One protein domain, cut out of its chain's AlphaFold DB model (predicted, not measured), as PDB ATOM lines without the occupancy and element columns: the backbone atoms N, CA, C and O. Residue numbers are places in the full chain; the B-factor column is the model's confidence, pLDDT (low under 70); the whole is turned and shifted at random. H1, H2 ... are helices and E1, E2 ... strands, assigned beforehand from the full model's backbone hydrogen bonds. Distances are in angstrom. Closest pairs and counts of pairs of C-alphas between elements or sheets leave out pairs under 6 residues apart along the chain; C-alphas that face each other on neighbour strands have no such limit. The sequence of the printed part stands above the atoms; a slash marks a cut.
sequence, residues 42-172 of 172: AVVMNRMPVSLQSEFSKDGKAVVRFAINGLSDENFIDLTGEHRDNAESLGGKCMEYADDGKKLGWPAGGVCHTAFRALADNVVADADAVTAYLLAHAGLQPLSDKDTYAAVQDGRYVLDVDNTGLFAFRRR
ATOM      1  N   ALA A  42     236.819 265.737 461.846       96.06
ATOM      2  CA  ALA A  42     236.916 266.744 460.794       96.06
ATOM      3  C   ALA A  42     238.180 267.604 460.928       96.06
ATOM      4  O   ALA A  42     238.678 268.130 459.933       96.06
ATOM      5  N   VAL A  43     238.710 267.740 462.147       96.25
ATOM      6  CA  VAL A  43     239.947 268.471 462.432       96.25
ATOM      7  C   VAL A  43     241.161 267.569 462.252       96.25
ATOM      8  O   VAL A  43     242.082 267.929 461.525       96.25
ATOM      9  N   VAL A  44     241.181 266.400 462.898       95.56
ATOM     10  CA  VAL A  44     242.378 265.548 462.950       95.56
ATOM     11  C   VAL A  44     242.635 264.820 461.635       95.56
ATOM     12  O   VAL A  44     243.796 264.645 461.274       95.56
ATOM     13  N   MET A  45     241.581 264.485 460.883       93.81
ATOM     14  CA  MET A  45     241.691 263.859 459.561       93.81
ATOM     15  C   MET A  45     241.862 264.884 458.429       93.81
ATOM     16  O   MET A  45     242.033 264.506 457.269       93.81
ATOM     17  N   ASN A  46     241.833 266.189 458.729       91.50
ATOM     18  CA  ASN A  46     241.948 267.230 457.715       91.50
ATOM     19  C   ASN A  46     243.274 267.110 456.946       91.50
ATOM     20  O   ASN A  46     244.344 267.054 457.546       91.50
ATOM     21  N   ARG A  47     243.219 267.117 455.610       90.19
ATOM     22  CA  ARG A  47     244.387 266.958 454.715       90.19
ATOM     23  C   ARG A  47     245.133 265.622 454.847       90.19
ATOM     24  O   ARG A  47     246.165 265.457 454.199       90.19
ATOM     25  N   MET A  48     244.637 264.664 455.633       93.94
ATOM     26  CA  MET A  48     245.219 263.326 455.648       93.94
ATOM     27  C   MET A  48     244.900 262.611 454.325       93.94
ATOM     28  O   MET A  48     243.766 262.692 453.847       93.94
ATOM     29  N   PRO A  49     245.864 261.898 453.716       94.25
ATOM     30  CA  PRO A  49     245.649 261.179 452.466       94.25
ATOM     31  C   PRO A  49     244.939 259.850 452.744       94.25
ATOM     32  O   PRO A  49     245.527 258.786 452.592       94.25
ATOM     33  N   VAL A  50     243.688 259.898 453.195       96.25
ATOM     34  CA  VAL A  50     242.947 258.707 453.615       96.25
ATOM     35  C   VAL A  50     241.587 258.588 452.942       96.25
ATOM     36  O   VAL A  50     241.049 259.567 452.423       96.25
ATOM     37  N   SER A  51     241.019 257.387 452.995       96.50
ATOM     38  CA  SER A  51     239.649 257.097 452.572       96.50
ATOM     39  C   SER A  51     238.949 256.245 453.627       96.50
ATOM     40  O   SER A  51     239.582 255.389 454.242       96.50
ATOM     41  N   LEU A  52     237.646 256.456 453.840       97.12
ATOM     42  CA  LEU A  52     236.855 255.608 454.737       97.12
ATOM     43  C   LEU A  52     236.925 254.145 454.268       97.12
ATOM     44  O   LEU A  52     236.629 253.860 453.109       97.12
ATOM     45  N   GLN A  53     237.303 253.239 455.169       96.81
ATOM     46  CA  GLN A  53     237.433 251.808 454.890       96.81
ATOM     47  C   GLN A  53     236.309 251.012 455.555       96.81
ATOM     48  O   GLN A  53     235.641 250.221 454.891       96.81
ATOM     49  N   SER A  54     236.090 251.199 456.859       97.56
ATOM     50  CA  SER A  54     235.058 250.461 457.593       97.56
ATOM     51  C   SER A  54     234.657 251.132 458.904       97.56
ATOM     52  O   SER A  54     235.361 251.985 459.439       97.56
ATOM     53  N   GLU A  55     233.514 250.708 459.437       98.00
ATOM     54  CA  GLU A  55     233.027 251.088 460.760       98.00
ATOM     55  C   GLU A  55     232.667 249.821 461.530       98.00
ATOM     56  O   GLU A  55     231.988 248.937 461.004       98.00
ATOM     57  N   PHE A  56     233.157 249.701 462.760       97.62
ATOM     58  CA  PHE A  56     232.948 248.516 463.588       97.62
ATOM     59  C   PHE A  56     233.027 248.850 465.078       97.62
ATOM     60  O   PHE A  56     233.328 249.975 465.471       97.62
ATOM     61  N   SER A  57     232.742 247.857 465.923       96.75
ATOM     62  CA  SER A  57     232.947 247.965 467.365       96.75
ATOM     63  C   SER A  57     234.110 247.093 467.813       96.75
ATOM     64  O   SER A  57     234.234 245.943 467.387       96.75
ATOM     65  N   LYS A  58     234.952 247.637 468.690       93.19
ATOM     66  CA  LYS A  58     236.063 246.928 469.324       93.19
ATOM     67  C   LYS A  58     236.109 247.304 470.797       93.19
ATOM     68  O   LYS A  58     236.070 248.484 471.128       93.19
ATOM     69  N   ASP A  59     236.155 246.304 471.673       91.94
ATOM     70  CA  ASP A  59     236.206 246.490 473.130       91.94
ATOM     71  C   ASP A  59     235.094 247.418 473.667       91.94
ATOM     72  O   ASP A  59     235.306 248.232 474.563       91.94
ATOM     73  N   GLY A  60     233.895 247.317 473.078       91.88
ATOM     74  CA  GLY A  60     232.730 248.135 473.433       91.88
ATOM     75  C   GLY A  60     232.762 249.574 472.907       91.88
ATOM     76  O   GLY A  60     231.845 250.335 473.198       91.88
ATOM     77  N   LYS A  61     233.776 249.953 472.125       95.06
ATOM     78  CA  LYS A  61     233.920 251.293 471.540       95.06
ATOM     79  C   LYS A  61     233.606 251.273 470.054       95.06
ATOM     80  O   LYS A  61     233.880 250.280 469.378       95.06
ATOM     81  N   ALA A  62     233.032 252.361 469.548       97.69
ATOM     82  CA  ALA A  62     232.910 252.576 468.113       97.69
ATOM     83  C   ALA A  62     234.286 252.919 467.522       97.69
ATOM     84  O   ALA A  62     235.057 253.677 468.119       97.69
ATOM     85  N   VAL A  63     234.586 252.331 466.367       98.38
ATOM     86  CA  VAL A  63     235.817 252.533 465.606       98.38
ATOM     87  C   VAL A  63     235.454 252.854 464.164       98.38
ATOM     88  O   VAL A  63     234.722 252.104 463.517       98.38
ATOM     89  N   VAL A  64     236.002 253.955 463.663       98.25
ATOM     90  CA  VAL A  64     235.966 254.330 462.249       98.25
ATOM     91  C   VAL A  64     237.369 254.133 461.701       98.25
ATOM     92  O   VAL A  64     238.307 254.796 462.149       98.25
ATOM     93  N   ARG A  65     237.519 253.207 460.756       98.50
ATOM     94  CA  ARG A  65     238.795 252.902 460.118       98.50
ATOM     95  C   ARG A  65     238.896 253.561 458.757       98.50
ATOM     96  O   ARG A  65     237.997 253.450 457.921       98.50
ATOM     97  N   PHE A  66     240.049 254.160 458.518       98.38
ATOM     98  CA  PHE A  66     240.443 254.766 457.266       98.38
ATOM     99  C   PHE A  66     241.658 254.041 456.690       98.38
ATOM    100  O   PHE A  66     242.627 253.781 457.404       98.38
ATOM    101  N   ALA A  67     241.621 253.760 455.392       98.12
ATOM    102  CA  ALA A  67     242.779 253.289 454.646       98.12
ATOM    103  C   ALA A  67     243.690 254.477 454.313       98.12
ATOM    104  O   ALA A  67     243.201 255.568 454.005       98.12
ATOM    105  N   ILE A  68     245.006 254.266 454.347       98.06
ATOM    106  CA  ILE A  68     245.980 255.272 453.909       98.06
ATOM    107  C   ILE A  68     246.167 255.133 452.393       98.06
ATOM    108  O   ILE A  68     246.622 254.101 451.901       98.06
ATOM    109  N   ASN A  69     245.801 256.171 451.641       96.62
ATOM    110  CA  ASN A  69     245.805 256.153 450.180       96.62
ATOM    111  C   ASN A  69     247.219 255.875 449.646       96.62
ATOM    112  O   ASN A  69     248.182 256.530 450.038       96.62
ATOM    113  N   GLY A  70     247.329 254.933 448.707       94.56
ATOM    114  CA  GLY A  70     248.610 254.524 448.122       94.56
ATOM    115  C   GLY A  70     249.342 253.420 448.891       94.56
ATOM    116  O   GLY A  70     250.412 253.009 448.451       94.56
ATOM    117  N   LEU A  71     248.772 252.911 449.989       95.88
ATOM    118  CA  LEU A  71     249.284 251.762 450.738       95.88
ATOM    119  C   LEU A  71     248.247 250.631 450.800       95.88
ATOM    120  O   LEU A  71     247.077 250.821 450.474       95.88
ATOM    121  N   SER A  72     248.690 249.435 451.197       94.88
ATOM    122  CA  SER A  72     247.795 248.301 451.448       94.88
ATOM    123  C   SER A  72     246.941 248.516 452.700       94.88
ATOM    124  O   SER A  72     247.340 249.243 453.608       94.88
ATOM    125  N   ASP A  73     245.833 247.780 452.799       94.31
ATOM    126  CA  ASP A  73     244.887 247.795 453.927       94.31
ATOM    127  C   ASP A  73     245.494 247.427 455.296       94.31
ATOM    128  O   ASP A  73     244.861 247.621 456.334       94.31
ATOM    129  N   GLU A  74     246.722 246.898 455.329       94.94
ATOM    130  CA  GLU A  74     247.474 246.712 456.577       94.94
ATOM    131  C   GLU A  74     247.961 248.040 457.182       94.94
ATOM    132  O   GLU A  74     248.384 248.065 458.343       94.94
ATOM    133  N   ASN A  75     247.898 249.125 456.403       98.12
ATOM    134  CA  ASN A  75     248.208 250.490 456.795       98.12
ATOM    135  C   ASN A  75     246.907 251.283 456.928       98.12
ATOM    136  O   ASN A  75     246.194 251.522 455.953       98.12
ATOM    137  N   PHE A  76     246.592 251.686 458.150       98.31
ATOM    138  CA  PHE A  76     245.281 252.224 458.481       98.31
ATOM    139  C   PHE A  76     245.362 253.244 459.609       98.31
ATOM    140  O   PHE A  76     246.343 253.302 460.357       98.31
ATOM    141  N   ILE A  77     244.279 254.001 459.751       98.38
ATOM    142  CA  ILE A  77     244.023 254.909 460.863       98.38
ATOM    143  C   ILE A  77     242.660 254.570 461.448       98.38
ATOM    144  O   ILE A  77     241.671 254.528 460.728       98.38
ATOM    145  N   ASP A  78     242.608 254.360 462.751       98.31
ATOM    146  CA  ASP A  78     241.406 254.152 463.537       98.31
ATOM    147  C   ASP A  78     241.123 255.405 464.365       98.31
ATOM    148  O   ASP A  78     241.914 255.793 465.229       98.31
ATOM    149  N   LEU A  79     239.955 255.999 464.153       98.38
ATOM    150  CA  LEU A  79     239.352 256.929 465.097       98.38
ATOM    151  C   LEU A  79     238.462 256.126 466.048       98.38
ATOM    152  O   LEU A  79     237.532 255.450 465.610       98.38
ATOM    153  N   THR A  80     238.754 256.172 467.345       98.25
ATOM    154  CA  THR A  80     238.048 255.388 468.368       98.25
ATOM    155  C   THR A  80     237.342 256.304 469.357       98.25
ATOM    156  O   THR A  80     237.962 257.197 469.936       98.25
ATOM    157  N   GLY A  81     236.057 256.057 469.591       96.62
ATOM    158  CA  GLY A  81     235.237 256.785 470.559       96.62
ATOM    159  C   GLY A  81     233.767 256.826 470.152       96.62
ATOM    160  O   GLY A  81     233.427 256.615 468.993       96.62
ATOM    161  N   GLU A  82     232.889 257.102 471.115       92.25
ATOM    162  CA  GLU A  82     231.434 257.151 470.893       92.25
ATOM    163  C   GLU A  82     231.003 258.308 469.974       92.25
ATOM    164  O   GLU A  82     230.046 258.182 469.211       92.25
ATOM    165  N   HIS A  83     231.729 259.428 470.017       94.25
ATOM    166  CA  HIS A  83     231.411 260.638 469.266       94.25
ATOM    167  C   HIS A  83     232.575 261.043 468.360       94.25
ATOM    168  O   HIS A  83     233.699 261.215 468.829       94.25
ATOM    169  N   ARG A  84     232.303 261.224 467.064       93.44
ATOM    170  CA  ARG A  84     233.315 261.567 466.048       93.44
ATOM    171  C   ARG A  84     233.919 262.959 466.233       93.44
ATOM    172  O   ARG A  84     235.082 263.157 465.914       93.44
ATOM    173  N   ASP A  85     233.166 263.900 466.790       96.44
ATOM    174  CA  ASP A  85     233.616 265.261 467.123       96.44
ATOM    175  C   ASP A  85     234.364 265.339 468.472       96.44
ATOM    176  O   ASP A  85     234.877 266.387 468.871       96.44
ATOM    177  N   ASN A  86     234.433 264.225 469.205       96.69
ATOM    178  CA  ASN A  86     235.005 264.150 470.542       96.69
ATOM    179  C   ASN A  86     235.551 262.742 470.833       96.69
ATOM    180  O   ASN A  86     235.316 262.181 471.905       96.69
ATOM    181  N   ALA A  87     236.310 262.188 469.891       97.25
ATOM    182  CA  ALA A  87     236.868 260.848 469.979       97.25
ATOM    183  C   ALA A  87     237.857 260.708 471.148       97.25
ATOM    184  O   ALA A  87     238.451 261.677 471.642       97.25
ATOM    185  N   GLU A  88     238.053 259.479 471.609       96.62
ATOM    186  CA  GLU A  88     238.993 259.164 472.684       96.62
ATOM    187  C   GLU A  88     240.436 259.139 472.179       96.62
ATOM    188  O   GLU A  88     241.351 259.607 472.867       96.62
ATOM    189  N   SER A  89     240.626 258.618 470.965       97.81
ATOM    190  CA  SER A  89     241.929 258.503 470.322       97.81
ATOM    191  C   SER A  89     241.822 258.423 468.806       97.81
ATOM    192  O   SER A  89     240.845 257.909 468.261       97.81
ATOM    193  N   LEU A  90     242.898 258.833 468.150       98.12
ATOM    194  CA  LEU A  90     243.236 258.472 466.783       98.12
ATOM    195  C   LEU A  90     244.528 257.662 466.838       98.12
ATOM    196  O   LEU A  90     245.494 258.105 467.449       98.12
ATOM    197  N   GLY A  91     244.576 256.490 466.227       97.50
ATOM    198  CA  GLY A  91     245.801 255.694 466.169       97.50
ATOM    199  C   GLY A  91     245.851 254.860 464.910       97.50
ATOM    200  O   GLY A  91     244.859 254.750 464.204       97.50
ATOM    201  N   GLY A  92     246.994 254.284 464.591       97.69
ATOM    202  CA  GLY A  92     247.123 253.577 463.332       97.69
ATOM    203  C   GLY A  92     248.398 252.779 463.219       97.69
ATOM    204  O   GLY A  92     249.218 252.732 464.136       97.69
ATOM    205  N   LYS A  93     248.538 252.155 462.056       98.25
ATOM    206  CA  LYS A  93     249.748 251.469 461.626       98.25
ATOM    207  C   LYS A  93     250.117 251.986 460.247       98.25
ATOM    208  O   LYS A  93     249.260 252.027 459.370       98.25
ATOM    209  N   CYS A  94     251.374 252.356 460.051       98.31
ATOM    210  CA  CYS A  94     251.901 252.718 458.744       98.31
ATOM    211  C   CYS A  94     253.342 252.230 458.603       98.31
ATOM    212  O   CYS A  94     254.157 252.441 459.494       98.31
ATOM    213  N   MET A  95     253.683 251.579 457.497       97.88
ATOM    214  CA  MET A  95     255.048 251.182 457.175       97.88
ATOM    215  C   MET A  95     255.228 251.156 455.661       97.88
ATOM    216  O   MET A  95     254.473 250.485 454.956       97.88
ATOM    217  N   GLU A  96     256.251 251.853 455.171       97.19
ATOM    218  CA  GLU A  96     256.639 251.804 453.763       97.19
ATOM    219  C   GLU A  96     257.662 250.689 453.539       97.19
ATOM    220  O   GLU A  96     258.492 250.381 454.403       97.19
ATOM    221  N   TYR A  97     257.591 250.075 452.362       96.00
ATOM    222  CA  TYR A  97     258.443 248.966 451.956       96.00
ATOM    223  C   TYR A  97     259.081 249.285 450.608       96.00
ATOM    224  O   TYR A  97     258.458 249.916 449.757       96.00
ATOM    225  N   ALA A  98     260.320 248.846 450.419       94.44
ATOM    226  CA  ALA A  98     260.954 248.816 449.111       94.44
ATOM    227  C   ALA A  98     260.367 247.683 448.254       94.44
ATOM    228  O   ALA A  98     259.721 246.768 448.769       94.44
ATOM    229  N   ASP A  99     260.652 247.714 446.951       93.69
ATOM    230  CA  ASP A  99     260.189 246.704 445.988       93.69
ATOM    231  C   ASP A  99     260.652 245.275 446.336       93.69
ATOM    232  O   ASP A  99     260.018 244.296 445.948       93.69
ATOM    233  N   ASP A 100     261.747 245.143 447.092       95.12
ATOM    234  CA  ASP A 100     262.284 243.871 447.588       95.12
ATOM    235  C   ASP A 100     261.623 243.385 448.896       95.12
ATOM    236  O   ASP A 100     262.018 242.360 449.454       95.12
ATOM    237  N   GLY A 101     260.618 244.110 449.396       93.81
ATOM    238  CA  GLY A 101     259.901 243.806 450.633       93.81
ATOM    239  C   GLY A 101     260.617 244.256 451.909       93.81
ATOM    240  O   GLY A 101     260.134 243.974 453.009       93.81
ATOM    241  N   LYS A 102     261.752 244.961 451.818       95.12
ATOM    242  CA  LYS A 102     262.437 245.509 452.994       95.12
ATOM    243  C   LYS A 102     261.692 246.726 453.543       95.12
ATOM    244  O   LYS A 102     261.335 247.632 452.795       95.12
ATOM    245  N   LYS A 103     261.520 246.788 454.867       95.81
ATOM    246  CA  LYS A 103     260.979 247.975 455.551       95.81
ATOM    247  C   LYS A 103     261.880 249.190 455.326       95.81
ATOM    248  O   LYS A 103     263.094 249.109 455.521       95.81
ATOM    249  N   LEU A 104     261.267 250.313 454.971       96.06
ATOM    250  CA  LEU A 104     261.936 251.602 454.790       96.06
ATOM    251  C   LEU A 104     261.780 252.533 455.996       96.06
ATOM    252  O   LEU A 104     262.507 253.519 456.094       96.06
ATOM    253  N   GLY A 105     260.858 252.230 456.913       96.31
ATOM    254  CA  GLY A 105     260.407 253.218 457.886       96.31
ATOM    255  C   GLY A 105     259.562 254.271 457.178       96.31
ATOM    256  O   GLY A 105     258.789 253.932 456.278       96.31
ATOM    257  N   TRP A 106     259.685 255.528 457.595       97.62
ATOM    258  CA  TRP A 106     258.914 256.652 457.060       97.62
ATOM    259  C   TRP A 106     259.874 257.663 456.423       97.62
ATOM    260  O   TRP A 106     260.268 258.632 457.073       97.62
ATOM    261  N   PRO A 107     260.321 257.433 455.177       96.19
ATOM    262  CA  PRO A 107     261.241 258.349 454.511       96.19
ATOM    263  C   PRO A 107     260.625 259.748 454.369       96.19
ATOM    264  O   PRO A 107     259.414 259.895 454.208       96.19
ATOM    265  N   ALA A 108     261.465 260.787 454.388       95.62
ATOM    266  CA  ALA A 108     261.014 262.166 454.200       95.62
ATOM    267  C   ALA A 108     260.205 262.306 452.900       95.62
ATOM    268  O   ALA A 108     260.695 261.983 451.817       95.62
ATOM    269  N   GLY A 109     258.970 262.798 453.011       94.50
ATOM    270  CA  GLY A 109     258.053 262.943 451.874       94.50
ATOM    271  C   GLY A 109     257.362 261.651 451.420       94.50
ATOM    272  O   GLY A 109     256.549 261.706 450.501       94.50
ATOM    273  N   GLY A 110     257.633 260.514 452.068       96.19
ATOM    274  CA  GLY A 110     256.884 259.269 451.891       96.19
ATOM    275  C   GLY A 110     255.431 259.386 452.358       96.19
ATOM    276  O   GLY A 110     255.033 260.375 452.989       96.19
ATOM    277  N   VAL A 111     254.616 258.379 452.049       96.81
ATOM    278  CA  VAL A 111     253.182 258.367 452.379       96.81
ATOM    279  C   VAL A 111     252.958 258.372 453.896       96.81
ATOM    280  O   VAL A 111     252.159 259.173 454.386       96.81
ATOM    281  N   CYS A 112     253.690 257.550 454.652       98.00
ATOM    282  CA  CYS A 112     253.563 257.476 456.108       98.00
ATOM    283  C   CYS A 112     254.065 258.751 456.785       98.00
ATOM    284  O   CYS A 112     253.377 259.305 457.644       98.00
ATOM    285  N   HIS A 113     255.220 259.263 456.346       97.62
ATOM    286  CA  HIS A 113     255.746 260.545 456.815       97.62
ATOM    287  C   HIS A 113     254.729 261.670 456.580       97.62
ATOM    288  O   HIS A 113     254.429 262.440 457.488       97.62
ATOM    289  N   THR A 114     254.164 261.752 455.374       96.56
ATOM    290  CA  THR A 114     253.208 262.802 454.995       96.56
ATOM    291  C   THR A 114     251.903 262.699 455.780       96.56
ATOM    292  O   THR A 114     251.415 263.714 456.277       96.56
ATOM    293  N   ALA A 115     251.356 261.492 455.952       96.88
ATOM    294  CA  ALA A 115     250.156 261.282 456.756       96.88
ATOM    295  C   ALA A 115     250.389 261.687 458.221       96.88
ATOM    296  O   ALA A 115     249.608 262.454 458.781       96.88
ATOM    297  N   PHE A 116     251.489 261.246 458.833       97.69
ATOM    298  CA  PHE A 116     251.782 261.577 460.226       97.69
ATOM    299  C   PHE A 116     252.105 263.063 460.439       97.69
ATOM    300  O   PHE A 116     251.655 263.664 461.414       97.69
ATOM    301  N   ARG A 117     252.829 263.687 459.503       97.12
ATOM    302  CA  ARG A 117     253.080 265.136 459.483       97.12
ATOM    303  C   ARG A 117     251.761 265.916 459.416       97.12
ATOM    304  O   ARG A 117     251.611 266.880 460.157       97.12
ATOM    305  N   ALA A 118     250.800 265.480 458.594       96.88
ATOM    306  CA  ALA A 118     249.474 266.099 458.509       96.88
ATOM    307  C   ALA A 118     248.684 265.971 459.823       96.88
ATOM    308  O   ALA A 118     248.090 266.950 460.272       96.88
ATOM    309  N   LEU A 119     248.730 264.803 460.478       97.44
ATOM    310  CA  LEU A 119     248.168 264.633 461.822       97.44
ATOM    311  C   LEU A 119     248.800 265.624 462.808       97.44
ATOM    312  O   LEU A 119     248.075 266.337 463.500       97.44
ATOM    313  N   ALA A 120     250.133 265.699 462.853       97.12
ATOM    314  CA  ALA A 120     250.849 266.624 463.728       97.12
ATOM    315  C   ALA A 120     250.463 268.087 463.444       97.12
ATOM    316  O   ALA A 120     250.124 268.813 464.376       97.12
ATOM    317  N   ASP A 121     250.414 268.500 462.175       97.12
ATOM    318  CA  ASP A 121     249.990 269.844 461.751       97.12
ATOM    319  C   ASP A 121     248.586 270.214 462.245       97.12
ATOM    320  O   ASP A 121     248.294 271.390 462.467       97.12
ATOM    321  N   ASN A 122     247.698 269.231 462.389       96.88
ATOM    322  CA  ASN A 122     246.335 269.468 462.851       96.88
ATOM    323  C   ASN A 122     246.235 269.587 464.378       96.88
ATOM    324  O   ASN A 122     245.248 270.136 464.866       96.88
ATOM    325  N   VAL A 123     247.212 269.072 465.139       96.56
ATOM    326  CA  VAL A 123     247.076 268.915 466.599       96.56
ATOM    327  C   VAL A 123     248.156 269.595 467.428       96.56
ATOM    328  O   VAL A 123     247.909 269.811 468.611       96.56
ATOM    329  N   VAL A 124     249.310 269.972 466.865       96.00
ATOM    330  CA  VAL A 124     250.380 270.707 467.566       96.00
ATOM    331  C   VAL A 124     250.786 271.987 466.831       96.00
ATOM    332  O   VAL A 124     250.688 272.080 465.614       96.00
ATOM    333  N   ALA A 125     251.273 272.985 467.574       94.94
ATOM    334  CA  ALA A 125     251.684 274.275 467.007       94.94
ATOM    335  C   ALA A 125     253.007 274.226 466.217       94.94
ATOM    336  O   ALA A 125     253.165 274.975 465.258       94.94
ATOM    337  N   ASP A 126     253.950 273.368 466.620       94.81
ATOM    338  CA  ASP A 126     255.243 273.171 465.946       94.81
ATOM    339  C   ASP A 126     255.368 271.718 465.491       94.81
ATOM    340  O   ASP A 126     256.015 270.867 466.107       94.81
ATOM    341  N   ALA A 127     254.630 271.417 464.435       95.06
ATOM    342  CA  ALA A 127     254.513 270.067 463.930       95.06
ATOM    343  C   ALA A 127     255.788 269.589 463.217       95.06
ATOM    344  O   ALA A 127     256.069 268.396 463.266       95.06
ATOM    345  N   ASP A 128     256.599 270.485 462.636       95.06
ATOM    346  CA  ASP A 128     257.899 270.116 462.055       95.06
ATOM    347  C   ASP A 128     258.838 269.578 463.137       95.06
ATOM    348  O   ASP A 128     259.367 268.471 463.001       95.06
ATOM    349  N   ALA A 129     259.009 270.319 464.238       95.38
ATOM    350  CA  ALA A 129     259.887 269.896 465.325       95.38
ATOM    351  C   ALA A 129     259.386 268.613 466.002       95.38
ATOM    352  O   ALA A 129     260.178 267.713 466.288       95.38
ATOM    353  N   VAL A 130     258.072 268.505 466.233       96.94
ATOM    354  CA  VAL A 130     257.463 267.315 466.844       96.94
ATOM    355  C   VAL A 130     257.597 266.090 465.940       96.94
ATOM    356  O   VAL A 130     258.040 265.047 466.416       96.94
ATOM    357  N   THR A 131     257.263 266.194 464.650       97.19
ATOM    358  CA  THR A 131     257.400 265.074 463.709       97.19
ATOM    359  C   THR A 131     258.859 264.645 463.592       97.19
ATOM    360  O   THR A 131     259.147 263.466 463.772       97.19
ATOM    361  N   ALA A 132     259.792 265.576 463.372       96.12
ATOM    362  CA  ALA A 132     261.211 265.244 463.247       96.12
ATOM    363  C   ALA A 132     261.754 264.541 464.502       96.12
ATOM    364  O   ALA A 132     262.447 263.530 464.392       96.12
ATOM    365  N   TYR A 133     261.398 265.037 465.694       96.75
ATOM    366  CA  TYR A 133     261.775 264.404 466.955       96.75
ATOM    367  C   TYR A 133     261.233 262.974 467.054       96.75
ATOM    368  O   TYR A 133     262.003 262.047 467.308       96.75
ATOM    369  N   LEU A 134     259.927 262.792 466.835       97.75
ATOM    370  CA  LEU A 134     259.264 261.502 466.994       97.75
ATOM    371  C   LEU A 134     259.812 260.449 466.023       97.75
ATOM    372  O   LEU A 134     260.109 259.339 466.450       97.75
ATOM    373  N   LEU A 135     260.015 260.792 464.747       97.44
ATOM    374  CA  LEU A 135     260.507 259.827 463.757       97.44
ATOM    375  C   LEU A 135     261.967 259.434 463.979       97.44
ATOM    376  O   LEU A 135     262.323 258.278 463.752       97.44
ATOM    377  N   ALA A 136     262.801 260.366 464.442       95.38
ATOM    378  CA  ALA A 136     264.187 260.065 464.778       95.38
ATOM    379  C   ALA A 136     264.277 259.147 466.010       95.38
ATOM    380  O   ALA A 136     264.972 258.137 465.974       95.38
ATOM    381  N   HIS A 137     263.540 259.459 467.080       95.56
ATOM    382  CA  HIS A 137     263.646 258.748 468.364       95.56
ATOM    383  C   HIS A 137     262.822 257.460 468.428       95.56
ATOM    384  O   HIS A 137     263.084 256.603 469.266       95.56
ATOM    385  N   ALA A 138     261.836 257.300 467.548       96.75
ATOM    386  CA  ALA A 138     261.164 256.025 467.343       96.75
ATOM    387  C   ALA A 138     261.842 255.182 466.263       96.75
ATOM    388  O   ALA A 138     261.273 254.180 465.855       96.75
ATOM    389  N   GLY A 139     263.000 255.604 465.740       96.25
ATOM    390  CA  GLY A 139     263.740 254.816 464.764       96.25
ATOM    391  C   GLY A 139     262.951 254.539 463.493       96.25
ATOM    392  O   GLY A 139     263.024 253.432 462.977       96.25
ATOM    393  N   LEU A 140     262.167 255.503 463.006       97.12
ATOM    394  CA  LEU A 140     261.451 255.418 461.727       97.12
ATOM    395  C   LEU A 140     262.139 256.221 460.622       97.12
ATOM    396  O   LEU A 140     261.885 255.967 459.444       97.12
ATOM    397  N   GLN A 141     263.011 257.167 460.982       95.31
ATOM    398  CA  GLN A 141     263.768 257.971 460.030       95.31
ATOM    399  C   GLN A 141     265.160 258.359 460.584       95.31
ATOM    400  O   GLN A 141     265.285 259.386 461.253       95.31
ATOM    401  N   PRO A 142     266.229 257.591 460.274       93.81
ATOM    402  CA  PRO A 142     266.213 256.325 459.530       93.81
ATOM    403  C   PRO A 142     265.588 255.180 460.342       93.81
ATOM    404  O   PRO A 142     265.518 255.250 461.567       93.81
ATOM    405  N   LEU A 143     265.173 254.108 459.655       93.69
ATOM    406  CA  LEU A 143     264.684 252.901 460.320       93.69
ATOM    407  C   LEU A 143     265.784 252.286 461.211       93.69
ATOM    408  O   LEU A 143     266.880 252.001 460.721       93.69
ATOM    409  N   SER A 144     265.490 252.078 462.496       92.69
ATOM    410  CA  SER A 144     266.437 251.617 463.519       92.69
ATOM    411  C   SER A 144     265.790 250.576 464.437       92.69
ATOM    412  O   SER A 144     264.685 250.763 464.939       92.69
ATOM    413  N   ASP A 145     266.512 249.487 464.708       88.06
ATOM    414  CA  ASP A 145     266.105 248.485 465.706       88.06
ATOM    415  C   ASP A 145     266.498 248.891 467.139       88.06
ATOM    416  O   ASP A 145     266.119 248.222 468.101       88.06
ATOM    417  N   LYS A 146     267.294 249.958 467.296       86.75
ATOM    418  CA  LYS A 146     267.767 250.439 468.605       86.75
ATOM    419  C   LYS A 146     266.784 251.412 469.245       86.75
ATOM    420  O   LYS A 146     266.567 251.359 470.451       86.75
ATOM    421  N   ASP A 147     266.208 252.276 468.424       85.44
ATOM    422  CA  ASP A 147     265.283 253.323 468.828       85.44
ATOM    423  C   ASP A 147     263.877 252.794 468.587       85.44
ATOM    424  O   ASP A 147     263.484 252.581 467.445       85.44
ATOM    425  N   THR A 148     263.153 252.472 469.657       89.56
ATOM    426  CA  THR A 148     261.920 251.682 469.538       89.56
ATOM    427  C   THR A 148     260.658 252.491 469.764       89.56
ATOM    428  O   THR A 148     259.601 252.054 469.330       89.56
ATOM    429  N   TYR A 149     260.736 253.650 470.422       95.88
ATOM    430  CA  TYR A 149     259.562 254.414 470.831       95.88
ATOM    431  C   TYR A 149     259.897 255.877 471.106       95.88
ATOM    432  O   TYR A 149     260.888 256.183 471.770       95.88
ATOM    433  N   ALA A 150     259.006 256.773 470.692       96.75
ATOM    434  CA  ALA A 150     259.055 258.177 471.060       96.75
ATOM    435  C   ALA A 150     257.663 258.715 471.375       96.75
ATOM    436  O   ALA A 150     256.666 258.319 470.774       96.75
ATOM    437  N   ALA A 151     257.612 259.676 472.295       97.00
ATOM    438  CA  ALA A 151     256.388 260.377 472.636       97.00
ATOM    439  C   ALA A 151     256.652 261.846 472.949       97.00
ATOM    440  O   ALA A 151     257.674 262.205 473.540       97.00
ATOM    441  N   VAL A 152     255.672 262.677 472.622       96.75
ATOM    442  CA  VAL A 152     255.520 264.022 473.170       96.75
ATOM    443  C   VAL A 152     254.183 264.087 473.894       96.75
ATOM    444  O   VAL A 152     253.184 263.520 473.452       96.75
ATOM    445  N   GLN A 153     254.155 264.761 475.037       95.81
ATOM    446  CA  GLN A 153     252.944 264.859 475.842       95.81
ATOM    447  C   GLN A 153     252.859 266.174 476.604       95.81
ATOM    448  O   GLN A 153     253.876 266.783 476.946       95.81
ATOM    449  N   ASP A 154     251.635 266.564 476.928       91.50
ATOM    450  CA  ASP A 154     251.343 267.564 477.948       91.50
ATOM    451  C   ASP A 154     250.400 266.966 479.009       91.50
ATOM    452  O   ASP A 154     250.302 265.746 479.168       91.50
ATOM    453  N   GLY A 155     249.734 267.816 479.795       89.00
ATOM    454  CA  GLY A 155     248.768 267.363 480.798       89.00
ATOM    455  C   GLY A 155     247.449 266.828 480.225       89.00
ATOM    456  O   GLY A 155     246.612 266.387 481.004       89.00
ATOM    457  N   ARG A 156     247.228 266.902 478.908       93.81
ATOM    458  CA  ARG A 156     245.960 266.570 478.241       93.81
ATOM    459  C   ARG A 156     246.117 265.464 477.212       93.81
ATOM    460  O   ARG A 156     245.257 264.590 477.144       93.81
ATOM    461  N   TYR A 157     247.191 265.503 476.432       97.62
ATOM    462  CA  TYR A 157     247.383 264.618 475.297       97.62
ATOM    463  C   TYR A 157     248.766 263.981 475.268       97.62
ATOM    464  O   TYR A 157     249.742 264.509 475.807       97.62
ATOM    465  N   VAL A 158     248.824 262.843 474.582       97.56
ATOM    466  CA  VAL A 158     250.048 262.173 474.148       97.56
ATOM    467  C   VAL A 158     249.957 261.965 472.641       97.56
ATOM    468  O   VAL A 158     248.916 261.528 472.147       97.56
ATOM    469  N   LEU A 159     251.042 262.277 471.937       98.44
ATOM    470  CA  LEU A 159     251.303 261.835 470.572       98.44
ATOM    471  C   LEU A 159     252.545 260.947 470.612       98.44
ATOM    472  O   LEU A 159     253.620 261.413 470.996       98.44
ATOM    473  N   ASP A 160     252.382 259.678 470.259       97.94
ATOM    474  CA  ASP A 160     253.434 258.671 470.333       97.94
ATOM    475  C   ASP A 160     253.522 257.812 469.068       97.94
ATOM    476  O   ASP A 160     252.573 257.745 468.280       97.94
ATOM    477  N   VAL A 161     254.703 257.237 468.841       98.44
ATOM    478  CA  VAL A 161     255.019 256.384 467.691       98.44
ATOM    479  C   VAL A 161     256.134 255.394 468.042       98.44
ATOM    480  O   VAL A 161     256.995 255.694 468.873       98.44
ATOM    481  N   ASP A 162     256.120 254.217 467.417       97.12
ATOM    482  CA  ASP A 162     257.136 253.173 467.570       97.12
ATOM    483  C   ASP A 162     257.777 252.744 466.238       97.12
ATOM    484  O   ASP A 162     257.276 253.036 465.147       97.12
ATOM    485  N   ASN A 163     258.887 252.007 466.319       96.06
ATOM    486  CA  ASN A 163     259.638 251.563 465.137       96.06
ATOM    487  C   ASN A 163     258.928 250.480 464.304       96.06
ATOM    488  O   ASN A 163     259.379 250.116 463.213       96.06
ATOM    489  N   THR A 164     257.800 249.958 464.788       96.31
ATOM    490  CA  THR A 164     256.943 249.044 464.027       96.31
ATOM    491  C   THR A 164     255.969 249.794 463.123       96.31
ATOM    492  O   THR A 164     255.324 249.170 462.272       96.31
ATOM    493  N   GLY A 165     255.917 251.123 463.257       97.31
ATOM    494  CA  GLY A 165     255.028 251.997 462.514       97.31
ATOM    495  C   GLY A 165     253.673 252.192 463.187       97.31
ATOM    496  O   GLY A 165     252.749 252.682 462.534       97.31
ATOM    497  N   LEU A 166     253.520 251.789 464.452       98.38
ATOM    498  CA  LEU A 166     252.330 252.121 465.229       98.38
ATOM    499  C   LEU A 166     252.438 253.550 465.739       98.38
ATOM    500  O   LEU A 166     253.507 253.982 466.158       98.38
ATOM    501  N   PHE A 167     251.322 254.269 465.730       98.56
ATOM    502  CA  PHE A 167     251.242 255.614 466.284       98.56
ATOM    503  C   PHE A 167     249.886 255.874 466.930       98.56
ATOM    504  O   PHE A 167     248.880 255.259 466.560       98.56
ATOM    505  N   ALA A 168     249.846 256.813 467.873       98.31
ATOM    506  CA  ALA A 168     248.619 257.222 468.537       98.31
ATOM    507  C   ALA A 168     248.648 258.693 468.971       98.31
ATOM    508  O   ALA A 168     249.621 259.172 469.544       98.31
ATOM    509  N   PHE A 169     247.528 259.380 468.765       98.50
ATOM    510  CA  PHE A 169     247.149 260.628 469.409       98.50
ATOM    511  C   PHE A 169     245.959 260.367 470.335       98.50
ATOM    512  O   PHE A 169     244.883 259.959 469.893       98.50
ATOM    513  N   ARG A 170     246.143 260.572 471.638       97.69
ATOM    514  CA  ARG A 170     245.159 260.170 472.653       97.69
ATOM    515  C   ARG A 170     245.170 261.081 473.867       97.69
ATOM    516  O   ARG A 170     246.155 261.767 474.140       97.69
ATOM    517  N   ARG A 171     244.067 261.060 474.609       94.69
ATOM    518  CA  ARG A 171     243.950 261.735 475.911       94.69
ATOM    519  C   ARG A 171     244.766 261.004 476.982       94.69
ATOM    520  O   ARG A 171     244.982 259.794 476.871       94.69
ATOM    521  N   ARG A 172     245.209 261.743 478.002       87.19
ATOM    522  CA  ARG A 172     245.788 261.187 479.237       87.19
ATOM    523  C   ARG A 172     244.742 260.883 480.297       87.19
ATOM    524  O   ARG A 172     243.702 261.576 480.315       87.19
TER     525      ARG A 172
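What this domain is: This is residues 42 to 172 of the 172 residues of an uncharacterized protein of Neisseria weaveri (UniProt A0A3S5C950). One twisted wall of seven antiparallel strands has two helices packed over one of its faces, H1 over the inner strand E4 and H2 over the edge strand E6, with no named helix over the other face. A small eighth strand, E5, pairs with residues 96 to 97, apart from the wall's strands. The 131 printed residues include two named helices and eight named strands, in the order E1 E2 E3 E4 E5 H1 H2 E6 E7 E8; across the sheet the order is E1 E2 E3 E4 E8 E7 E6, and the class is mixed. The whole is compact, with a radius of gyration of the C-alphas of 14.1 A and spans of 38 by 34 by 26 A.

How they stand to each other: Start at E1, residues 50 to 58, an edge strand that bends by 60 degrees at residue 53. It forms a hairpin with E2, residues 61 to 68, where N 56 and O 63 are 3.0 A apart, within hydrogen-bond range. Next come E3, residues 76 to 80, with N 66 and O 77 at 2.8 A, and E4, residues 89 to 93, with N 78 and O 91 at 2.7 A. These four make a meander, each strand the antiparallel neighbour of the one before. E5, residues 103 to 105, pairs with no named strand. H1, residues 111 to 123, is on the sheet at a height of 8.8 A and runs along the strands, at 7 degrees to E4 on the local plane. H1 touches H2, residues 127 to 137, with its residues 116 to 121 alone, at a steep tilt of 51 degrees, opposite ways; the closest C-alphas, of Asp 121 and Ala 127, are 5.0 A apart. H2 is on the same face at a height of 8.9 A, two layers in all; its closest C-alpha to E6, residues 149 to 153, is that of Leu 134, 5.3 A from that of Ala 150. E6, E7, residues 157 to 162, and E8, residues 166 to 171, form a second meander, with N 152 and O 159 at 2.9 A and N 160 and O 168 at 2.9 A. E8 is also the antiparallel neighbour of E4, with N 169 and O 90 at 2.7 A. In H1 and H2 every O i to N i+4 pair is within hydrogen-bond range.

Where its parts are: Find C-alpha 50 at (242.947, 258.707, 453.615); from there E1 runs 20.8 A, and E2 returns over 21.7 A. H1 begins at (253.182, 258.367, 452.379) and covers 18.7 A, and H2 covers 15.2 A. E7 and E8 measure 16.9 A and 16.6 A, and E8 ends at C-alpha 171, (243.950, 261.735, 475.911).

The domain as a whole: The two farthest C-alphas, of Asp 100 and Gly 155, are 42.9 A apart. The printed part has no cut, and its one long link joins H2 to E6. Its mean pLDDT is 95.9, and no printed residue is under 70.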